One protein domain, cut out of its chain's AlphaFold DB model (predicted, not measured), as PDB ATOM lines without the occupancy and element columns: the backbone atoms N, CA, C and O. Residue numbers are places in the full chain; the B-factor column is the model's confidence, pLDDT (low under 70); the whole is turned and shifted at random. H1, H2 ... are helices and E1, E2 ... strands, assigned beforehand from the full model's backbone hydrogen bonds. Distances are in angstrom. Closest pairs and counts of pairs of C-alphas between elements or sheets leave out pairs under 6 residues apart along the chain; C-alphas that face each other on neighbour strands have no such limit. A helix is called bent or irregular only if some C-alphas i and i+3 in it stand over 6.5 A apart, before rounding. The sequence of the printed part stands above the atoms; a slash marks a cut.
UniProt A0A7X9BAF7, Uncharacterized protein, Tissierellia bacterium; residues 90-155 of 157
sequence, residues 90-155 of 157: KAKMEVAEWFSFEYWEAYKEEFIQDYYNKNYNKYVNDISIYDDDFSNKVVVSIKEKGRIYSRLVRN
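This is residues 90 to 155 of the 157 residues of an uncharacterized protein of Tissierellia bacterium (UniProt A0A7X9BAF7). One long helix, H2, runs through the middle, with the short helix H1 folded back beside it on one side and, on the other side, helix H4 packed across its first half and the two-stranded ribbon E1 and E2 beyond its second half. At the far end of H2 the small irregular turn H3 makes the corner from which E1 runs back. The printed part has 66 residues, with four named helices and two named strands in the order H1, H2, H3, E1, H4, E2; the sheet, E1 - E2, is antiparallel, and the class is mixed, helices and strands. The whole is compact, with a radius of gyration of the C-alphas of 11.5 A and spans of 30 by 25 by 18 A.

H1, residues 90 to 95, and H2, residues 101 to 113, form a helical hairpin: they touch, opposite ways at a shallow tilt of 15 degrees, and their closest C-alphas, those of Met 93 and Tyr 103, are 4.9 A apart. H3, residues 115 to 119, is close to H2 but not clearly touching it, the closest C-alphas being those of Phe 111 and Asn 117 at 6.7 A. H3 is irregular, with C-alphas 116 and 119 7.0 A apart. E1, residues 120 to 124, and H2 are near each other, with 7 pairs of C-alphas within 10 A. H4, residues 134 to 145, touches H2 with residues 134 to 139 alone, opposite ways at a steep tilt of 53 degrees; the closest C-alphas, those of Trp 104 and Ser 135, are 5.0 A apart. E2, residues 150 to 154, is antiparallel to E1, with N 121 and O 153 at 2.8 A and N 151 and O 123 at 2.9 A, both within hydrogen-bond range. H1 is apart from H3, E1, H4 and E2, and H2 is apart from E2. Every O i to N i+4 pair is within hydrogen-bond range in H1, H2 and H4; in H3 it is 0 of 1, beside 1 of 2 O i to N i+3 pairs.

H1 begins at C-alpha 90, (146.013, 143.579, 144.436), and is 9.1 A long. H2 measures 18.5 A and ends at C-alpha 113, (152.739, 139.325, 137.275). H3 measures 8.8 A and E1 13.0 A. H4 measures 15.8 A. E2 measures 13.5 A and ends at C-alpha 154, (162.332, 151.033, 129.885).

The two C-alphas farthest apart, those of Tyr 115 and Glu 144, are 32.5 A apart. The printed part has no cut. The link E1 to H4, 9 residues, is short; the other links are tight. The mean pLDDT of the printed part is 94.3, and no printed residue is under 70.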
ATOM      1  N   LYS A  90     146.745 142.314 144.400       95.31
ATOM      2  CA  LYS A  90     146.013 143.579 144.436       95.31
ATOM      3  C   LYS A  90     145.038 143.640 145.614       95.31
ATOM      4  O   LYS A  90     144.900 144.688 146.235       95.31
ATOM      5  N   ALA A  91     144.406 142.521 145.961       96.50
ATOM      6  CA  ALA A  91     143.541 142.441 147.136       96.50
ATOM      7  C   ALA A  91     144.340 142.559 148.444       96.50
ATOM      8  O   ALA A  91     143.905 143.250 149.364       96.50
ATOM      9  N   LYS A  92     145.537 141.952 148.514       96.38
ATOM     10  CA  LYS A  92     146.444 142.115 149.665       96.38
ATOM     11  C   LYS A  92     146.818 143.587 149.872       96.38
ATOM     12  O   LYS A  92     146.751 144.072 150.995       96.38
ATOM     13  N   MET A  93     147.140 144.312 148.797       95.88
ATOM     14  CA  MET A  93     147.451 145.748 148.866       95.88
ATOM     15  C   MET A  93     146.285 146.603 149.378       95.88
ATOM     16  O   MET A  93     146.527 147.604 150.046       95.88
ATOM     17  N   GLU A  94     145.038 146.248 149.051       95.00
ATOM     18  CA  GLU A  94     143.843 146.980 149.499       95.00
ATOM     19  C   GLU A  94     143.583 146.821 151.010       95.00
ATOM     20  O   GLU A  94     143.011 147.720 151.626       95.00
ATOM     21  N   VAL A  95     143.999 145.697 151.606       95.88
ATOM     22  CA  VAL A  95     143.819 145.405 153.043       95.88
ATOM     23  C   VAL A  95     145.029 145.801 153.883       95.88
ATOM     24  O   VAL A  95     144.866 146.177 155.044       95.88
ATOM     25  N   ALA A  96     146.232 145.701 153.321       95.25
ATOM     26  CA  ALA A  96     147.468 145.969 154.037       95.25
ATOM     27  C   ALA A  96     147.551 147.430 154.505       95.25
ATOM     28  O   ALA A  96     147.139 148.361 153.808       95.25
ATOM     29  N   GLU A  97     148.150 147.641 155.679       94.06
ATOM     30  CA  GLU A  97     148.439 148.991 156.156       94.06
ATOM     31  C   GLU A  97     149.319 149.744 155.153       94.06
ATOM     32  O   GLU A  97     150.247 149.191 154.550       94.06
ATOM     33  N   TRP A  98     149.042 151.037 154.988       88.56
ATOM     34  CA  TRP A  98     149.776 151.852 154.034       88.56
ATOM     35  C   TRP A  98     151.266 151.896 154.409       88.56
ATOM     36  O   TRP A  98     151.626 152.298 155.512       88.56
ATOM     37  N   PHE A  99     152.129 151.492 153.469       90.31
ATOM     38  CA  PHE A  99     153.588 151.394 153.625       90.31
ATOM     39  C   PHE A  99     154.078 150.274 154.543       90.31
ATOM     40  O   PHE A  99     155.239 150.297 154.955       90.31
ATOM     41  N   SER A 100     153.239 149.284 154.841       95.12
ATOM     42  CA  SER A 100     153.690 148.064 155.499       95.12
ATOM     43  C   SER A 100     154.587 147.227 154.581       95.12
ATOM     44  O   SER A 100     154.634 147.414 153.362       95.12
ATOM     45  N   PHE A 101     155.309 146.281 155.179       96.31
ATOM     46  CA  PHE A 101     156.064 145.281 154.430       96.31
ATOM     47  C   PHE A 101     155.146 144.481 153.490       96.31
ATOM     48  O   PHE A 101     155.453 144.350 152.307       96.31
ATOM     49  N   GLU A 102     153.992 144.041 153.998       96.00
ATOM     50  CA  GLU A 102     152.995 143.256 153.260       96.00
ATOM     51  C   GLU A 102     152.466 144.006 152.031       96.00
ATOM     52  O   GLU A 102     152.307 143.425 150.959       96.00
ATOM     53  N   TYR A 103     152.261 145.324 152.153       96.69
ATOM     54  CA  TYR A 103     151.857 146.169 151.032       96.69
ATOM     55  C   TYR A 103     152.905 146.161 149.912       96.69
ATOM     56  O   TYR A 103     152.565 145.998 148.739       96.69
ATOM     57  N   TRP A 104     154.184 146.337 150.254       96.62
ATOM     58  CA  TRP A 104     155.261 146.402 149.261       96.62
ATOM     59  C   TRP A 104     155.616 145.039 148.666       96.62
ATOM     60  O   TRP A 104     156.011 144.974 147.502       96.62
ATOM     61  N   GLU A 105     155.430 143.964 149.428       96.25
ATOM     62  CA  GLU A 105     155.531 142.596 148.924       96.25
ATOM     63  C   GLU A 105     154.436 142.318 147.889       96.25
ATOM     64  O   GLU A 105     154.741 141.943 146.758       96.25
ATOM     65  N   ALA A 106     153.182 142.630 148.217       96.75
ATOM     66  CA  ALA A 106     152.069 142.497 147.286       96.75
ATOM     67  C   ALA A 106     152.219 143.408 146.048       96.75
ATOM     68  O   ALA A 106     151.929 142.992 144.928       96.75
ATOM     69  N   TYR A 107     152.757 144.620 146.216       96.25
ATOM     70  CA  TYR A 107     153.084 145.519 145.104       96.25
ATOM     71  C   TYR A 107     154.135 144.926 144.156       96.25
ATOM     72  O   TYR A 107     154.010 145.021 142.933       96.25
ATOM     73  N   LYS A 108     155.183 144.304 144.709       95.81
ATOM     74  CA  LYS A 108     156.209 143.608 143.922       95.81
ATOM     75  C   LYS A 108     155.596 142.444 143.144       95.81
ATOM     76  O   LYS A 108     155.861 142.321 141.949       95.81
ATOM     77  N   GLU A 109     154.769 141.628 143.796       95.19
ATOM     78  CA  GLU A 109     154.059 140.512 143.160       95.19
ATOM     79  C   GLU A 109     153.170 140.991 142.001       95.19
ATOM     80  O   GLU A 109     153.286 140.465 140.893       95.19
ATOM     81  N   GLU A 110     152.341 142.018 142.219       95.25
ATOM     82  CA  GLU A 110     151.449 142.585 141.198       95.25
ATOM     83  C   GLU A 110     152.234 143.076 139.974       95.25
ATOM     84  O   GLU A 110     151.928 142.716 138.833       95.25
ATOM     85  N   PHE A 111     153.296 143.852 140.203       94.56
ATOM     86  CA  PHE A 111     154.085 144.430 139.122       94.56
ATOM     87  C   PHE A 111     154.781 143.363 138.270       94.56
ATOM     88  O   PHE A 111     154.862 143.515 137.049       94.56
ATOM     89  N   ILE A 112     155.289 142.298 138.900       93.31
ATOM     90  CA  ILE A 112     155.978 141.192 138.218       93.31
ATOM     91  C   ILE A 112     154.987 140.326 137.427       93.31
ATOM     92  O   ILE A 112     155.332 139.847 136.344       93.31
ATOM     93  N   GLN A 113     153.774 140.118 137.948       93.00
ATOM     94  CA  GLN A 113     152.739 139.325 137.275       93.00
ATOM     95  C   GLN A 113     152.199 140.008 136.010       93.00
ATOM     96  O   GLN A 113     151.816 139.323 135.058       93.00
ATOM     97  N   ASP A 114     152.198 141.341 135.960       91.19
ATOM     98  CA  ASP A 114     151.720 142.083 134.798       91.19
ATOM     99  C   ASP A 114     152.647 141.915 133.576       91.19
ATOM    100  O   ASP A 114     153.804 142.349 133.529       91.19
ATOM    101  N   TYR A 115     152.093 141.314 132.520       85.31
ATOM    102  CA  TYR A 115     152.781 141.068 131.257       85.31
ATOM    103  C   TYR A 115     153.338 142.343 130.605       85.31
ATOM    104  O   TYR A 115     154.395 142.295 129.964       85.31
ATOM    105  N   TYR A 116     152.666 143.486 130.757       85.88
ATOM    106  CA  TYR A 116     153.092 144.740 130.131       85.88
ATOM    107  C   TYR A 116     154.366 145.313 130.765       85.88
ATOM    108  O   TYR A 116     155.125 146.026 130.098       85.88
ATOM    109  N   ASN A 117     154.661 144.932 132.010       88.62
ATOM    110  CA  ASN A 117     155.815 145.417 132.760       88.62
ATOM    111  C   ASN A 117     157.120 144.689 132.423       88.62
ATOM    112  O   ASN A 117     158.189 145.157 132.799       88.62
ATOM    113  N   LYS A 118     157.081 143.620 131.617       85.38
ATOM    114  CA  LYS A 118     158.275 142.844 131.220       85.38
ATOM    115  C   LYS A 118     159.395 143.673 130.578       85.38
ATOM    116  O   LYS A 118     160.559 143.289 130.622       85.38
ATOM    117  N   ASN A 119     159.052 144.800 129.955       90.81
ATOM    118  CA  ASN A 119     160.017 145.687 129.301       90.81
ATOM    119  C   ASN A 119     160.424 146.887 130.168       90.81
ATOM    120  O   ASN A 119     161.041 147.816 129.643       90.81
ATOM    121  N   TYR A 120     160.065 146.909 131.449       92.44
ATOM    122  CA  TYR A 120     160.324 148.034 132.334       92.44
ATOM    123  C   TYR A 120     160.920 147.587 133.666       92.44
ATOM    124  O   TYR A 120     160.458 146.643 134.292       92.44
ATOM    125  N   ASN A 121     161.887 148.356 134.149       92.69
ATOM    126  CA  ASN A 121     162.379 148.287 135.513       92.69
ATOM    127  C   ASN A 121     161.732 149.404 136.328       92.69
ATOM    128  O   ASN A 121     161.921 150.596 136.049       92.69
ATOM    129  N   LYS A 122     160.963 149.020 137.344       94.81
ATOM    130  CA  LYS A 122     160.413 149.949 138.328       94.81
ATOM    131  C   LYS A 122     161.398 150.121 139.476       94.81
ATOM    132  O   LYS A 122     161.932 149.151 140.001       94.81
ATOM    133  N   TYR A 123     161.599 151.372 139.870       96.44
ATOM    134  CA  TYR A 123     162.351 151.760 141.053       96.44
ATOM    135  C   TYR A 123     161.435 152.517 142.005       96.44
ATOM    136  O   TYR A 123     160.674 153.388 141.570       96.44
ATOM    137  N   VAL A 124     161.541 152.222 143.295       96.12
ATOM    138  CA  VAL A 124     160.885 152.952 144.382       96.12
ATOM    139  C   VAL A 124     161.978 153.409 145.338       96.12
ATOM    140  O   VAL A 124     162.737 152.591 145.839       96.12
ATOM    141  N   ASN A 125     162.124 154.719 145.543       95.50
ATOM    142  CA  ASN A 125     163.202 155.303 146.353       95.50
ATOM    143  C   ASN A 125     164.619 154.868 145.936       95.50
ATOM    144  O   ASN A 125     165.505 154.755 146.783       95.50
ATOM    145  N   ASP A 126     164.812 154.693 144.624       95.69
ATOM    146  CA  ASP A 126     166.022 154.173 143.964       95.69
ATOM    147  C   ASP A 126     166.302 152.678 144.204       95.69
ATOM    148  O   ASP A 126     167.325 152.163 143.762       95.69
ATOM    149  N   ILE A 127     165.358 151.952 144.807       96.88
ATOM    150  CA  ILE A 127     165.422 150.504 145.017       96.88
ATOM    151  C   ILE A 127     164.673 149.818 143.874       96.88
ATOM    152  O   ILE A 127     163.526 150.161 143.582       96.88
ATOM    153  N   SER A 128     165.330 148.878 143.195       96.12
ATOM    154  CA  SER A 128     164.738 148.111 142.092       96.12
ATOM    155  C   SER A 128     163.666 147.154 142.602       96.12
ATOM    156  O   SER A 128     163.892 146.463 143.589       96.12
ATOM    157  N   ILE A 129     162.545 147.034 141.891       95.69
ATOM    158  CA  ILE A 129     161.480 146.073 142.226       95.69
ATOM    159  C   ILE A 129     161.937 144.608 142.159       95.69
ATOM    160  O   ILE A 129     161.355 143.737 142.800       95.69
ATOM    161  N   TYR A 130     163.007 144.344 141.407       94.62
ATOM    162  CA  TYR A 130     163.627 143.027 141.285       94.62
ATOM    163  C   TYR A 130     164.680 142.745 142.369       94.62
ATOM    164  O   TYR A 130     165.295 141.689 142.336       94.62
ATOM    165  N   ASP A 131     164.914 143.669 143.307       95.19
ATOM    166  CA  ASP A 131     165.784 143.425 144.464       95.19
ATOM    167  C   ASP A 131     165.138 142.373 145.387       95.19
ATOM    168  O   ASP A 131     163.928 142.422 145.645       95.19
ATOM    169  N   ASP A 132     165.925 141.409 145.872       93.88
ATOM    170  CA  ASP A 132     165.446 140.330 146.745       93.88
ATOM    171  C   ASP A 132     164.816 140.887 148.026       93.88
ATOM    172  O   ASP A 132     163.748 140.437 148.432       93.88
ATOM    173  N   ASP A 133     165.407 141.950 148.578       95.25
ATOM    174  CA  ASP A 133     164.966 142.599 149.816       95.25
ATOM    175  C   ASP A 133     164.220 143.922 149.556       95.25
ATOM    176  O   ASP A 133     164.237 144.855 150.363       95.25
ATOM    177  N   PHE A 134     163.580 144.030 148.384       96.50
ATOM    178  CA  PHE A 134     162.866 145.229 147.938       96.50
ATOM    179  C   PHE A 134     161.927 145.793 149.013       96.50
ATOM    180  O   PHE A 134     162.027 146.971 149.355       96.50
ATOM    181  N   SER A 135     161.044 144.963 149.573       96.25
ATOM    182  CA  SER A 135     159.998 145.412 150.496       96.25
ATOM    183  C   SER A 135     160.574 146.023 151.776       96.25
ATOM    184  O   SER A 135     160.188 147.132 152.147       96.25
ATOM    185  N   ASN A 136     161.555 145.373 152.416       96.31
ATOM    186  CA  ASN A 136     162.189 145.908 153.626       96.31
ATOM    187  C   ASN A 136     162.961 147.193 153.337       96.31
ATOM    188  O   ASN A 136     162.788 148.190 154.042       96.31
ATOM    189  N   LYS A 137     163.771 147.202 152.270       96.88
ATOM    190  CA  LYS A 137     164.540 148.386 151.869       96.88
ATOM    191  C   LYS A 137     163.625 149.576 151.604       96.88
ATOM    192  O   LYS A 137     163.938 150.692 152.015       96.88
ATOM    193  N   VAL A 138     162.479 149.358 150.955       96.12
ATOM    194  CA  VAL A 138     161.517 150.428 150.681       96.12
ATOM    195  C   VAL A 138     160.916 150.950 151.983       96.12
ATOM    196  O   VAL A 138     160.964 152.160 152.201       96.12
ATOM    197  N   VAL A 139     160.445 150.080 152.880       96.50
ATOM    198  CA  VAL A 139     159.898 150.485 154.190       96.50
ATOM    199  C   VAL A 139     160.914 151.301 154.996       96.50
ATOM    200  O   VAL A 139     160.574 152.363 155.523       96.50
ATOM    201  N   VAL A 140     162.170 150.852 155.061       96.81
ATOM    202  CA  VAL A 140     163.258 151.581 155.735       96.81
ATOM    203  C   VAL A 140     163.494 152.935 155.067       96.81
ATOM    204  O   VAL A 140     163.480 153.963 155.741       96.81
ATOM    205  N   SER A 141     163.593 152.971 153.736       96.50
ATOM    206  CA  SER A 141     163.814 154.220 152.999       96.50
ATOM    207  C   SER A 141     162.691 155.242 153.200       96.50
ATOM    208  O   SER A 141     162.949 156.444 153.186       96.50
ATOM    209  N   ILE A 142     161.445 154.790 153.386       95.31
ATOM    210  CA  ILE A 142     160.292 155.659 153.653       95.31
ATOM    211  C   ILE A 142     160.412 156.266 155.047       95.31
ATOM    212  O   ILE A 142     160.203 157.469 155.193       95.31
ATOM    213  N   LYS A 143     160.794 155.462 156.046       94.56
ATOM    214  CA  LYS A 143     161.041 155.942 157.412       94.56
ATOM    215  C   LYS A 143     162.167 156.977 157.454       94.56
ATOM    216  O   LYS A 143     162.042 157.970 158.158       94.56
ATOM    217  N   GLU A 144     163.229 156.775 156.676       95.19
ATOM    218  CA  GLU A 144     164.379 157.687 156.625       95.19
ATOM    219  C   GLU A 144     164.104 158.967 155.826       95.19
ATOM    220  O   GLU A 144     164.426 160.068 156.270       95.19
ATOM    221  N   LYS A 145     163.529 158.841 154.623       94.25
ATOM    222  CA  LYS A 145     163.347 159.968 153.692       94.25
ATOM    223  C   LYS A 145     162.039 160.728 153.929       94.25
ATOM    224  O   LYS A 145     161.898 161.837 153.416       94.25
ATOM    225  N   GLY A 146     161.060 160.124 154.609       94.00
ATOM    226  CA  GLY A 146     159.716 160.678 154.820       94.00
ATOM    227  C   GLY A 146     158.898 160.867 153.536       94.00
ATOM    228  O   GLY A 146     157.871 161.543 153.547       94.00
ATOM    229  N   ARG A 147     159.363 160.325 152.404       93.44
ATOM    230  CA  ARG A 147     158.748 160.492 151.081       93.44
ATOM    231  C   ARG A 147     158.983 159.279 150.194       93.44
ATOM    232  O   ARG A 147     159.956 158.543 150.365       93.44
ATOM    233  N   ILE A 148     158.108 159.122 149.207       94.50
ATOM    234  CA  ILE A 148     158.183 158.069 148.196       94.50
ATOM    235  C   ILE A 148     158.327 158.717 146.835       94.50
ATOM    236  O   ILE A 148     157.511 159.545 146.436       94.50
ATOM    237  N   TYR A 149     159.353 158.306 146.109       93.69
ATOM    238  CA  TYR A 149     159.500 158.589 144.695       93.69
ATOM    239  C   TYR A 149     159.511 157.266 143.937       93.69
ATOM    240  O   TYR A 149     160.068 156.271 144.401       93.69
ATOM    241  N   SER A 150     158.892 157.258 142.760       94.25
ATOM    242  CA  SER A 150     158.919 156.097 141.884       94.25
ATOM    243  C   SER A 150     159.360 156.496 140.484       94.25
ATOM    244  O   SER A 150     158.953 157.536 139.966       94.25
ATOM    245  N   ARG A 151     160.187 155.658 139.861       95.25
ATOM    246  CA  ARG A 151     160.680 155.842 138.493       95.25
ATOM    247  C   ARG A 151     160.499 154.555 137.715       95.25
ATOM    248  O   ARG A 151     160.793 153.480 138.220       95.25
ATOM    249  N   LEU A 152     160.024 154.673 136.483       94.31
ATOM    250  CA  LEU A 152     159.916 153.560 135.550       94.31
ATOM    251  C   LEU A 152     160.949 153.766 134.443       94.31
ATOM    252  O   LEU A 152     160.973 154.820 133.810       94.31
ATOM    253  N   VAL A 153     161.821 152.786 134.232       94.25
ATOM    254  CA  VAL A 153     162.877 152.831 133.216       94.25
ATOM    255  C   VAL A 153     162.613 151.719 132.216       94.25
ATOM    256  O   VAL A 153     162.507 150.562 132.598       94.25
ATOM    257  N   ARG A 154     162.491 152.048 130.930       92.06
ATOM    258  CA  ARG A 154     162.332 151.033 129.885       92.06
ATOM    259  C   ARG A 154     163.650 150.288 129.685       92.06
ATOM    260  O   ARG A 154     164.694 150.923 129.527       92.06
ATOM    261  N   ASN A 155     163.586 148.965 129.624       86.56
ATOM    262  CA  ASN A 155     164.713 148.121 129.260       86.56
ATOM    263  C   ASN A 155     165.108 148.464 127.820       86.56
ATOM    264  O   ASN A 155     164.315 148.300 126.888       86.56
TER     265      ASN A 155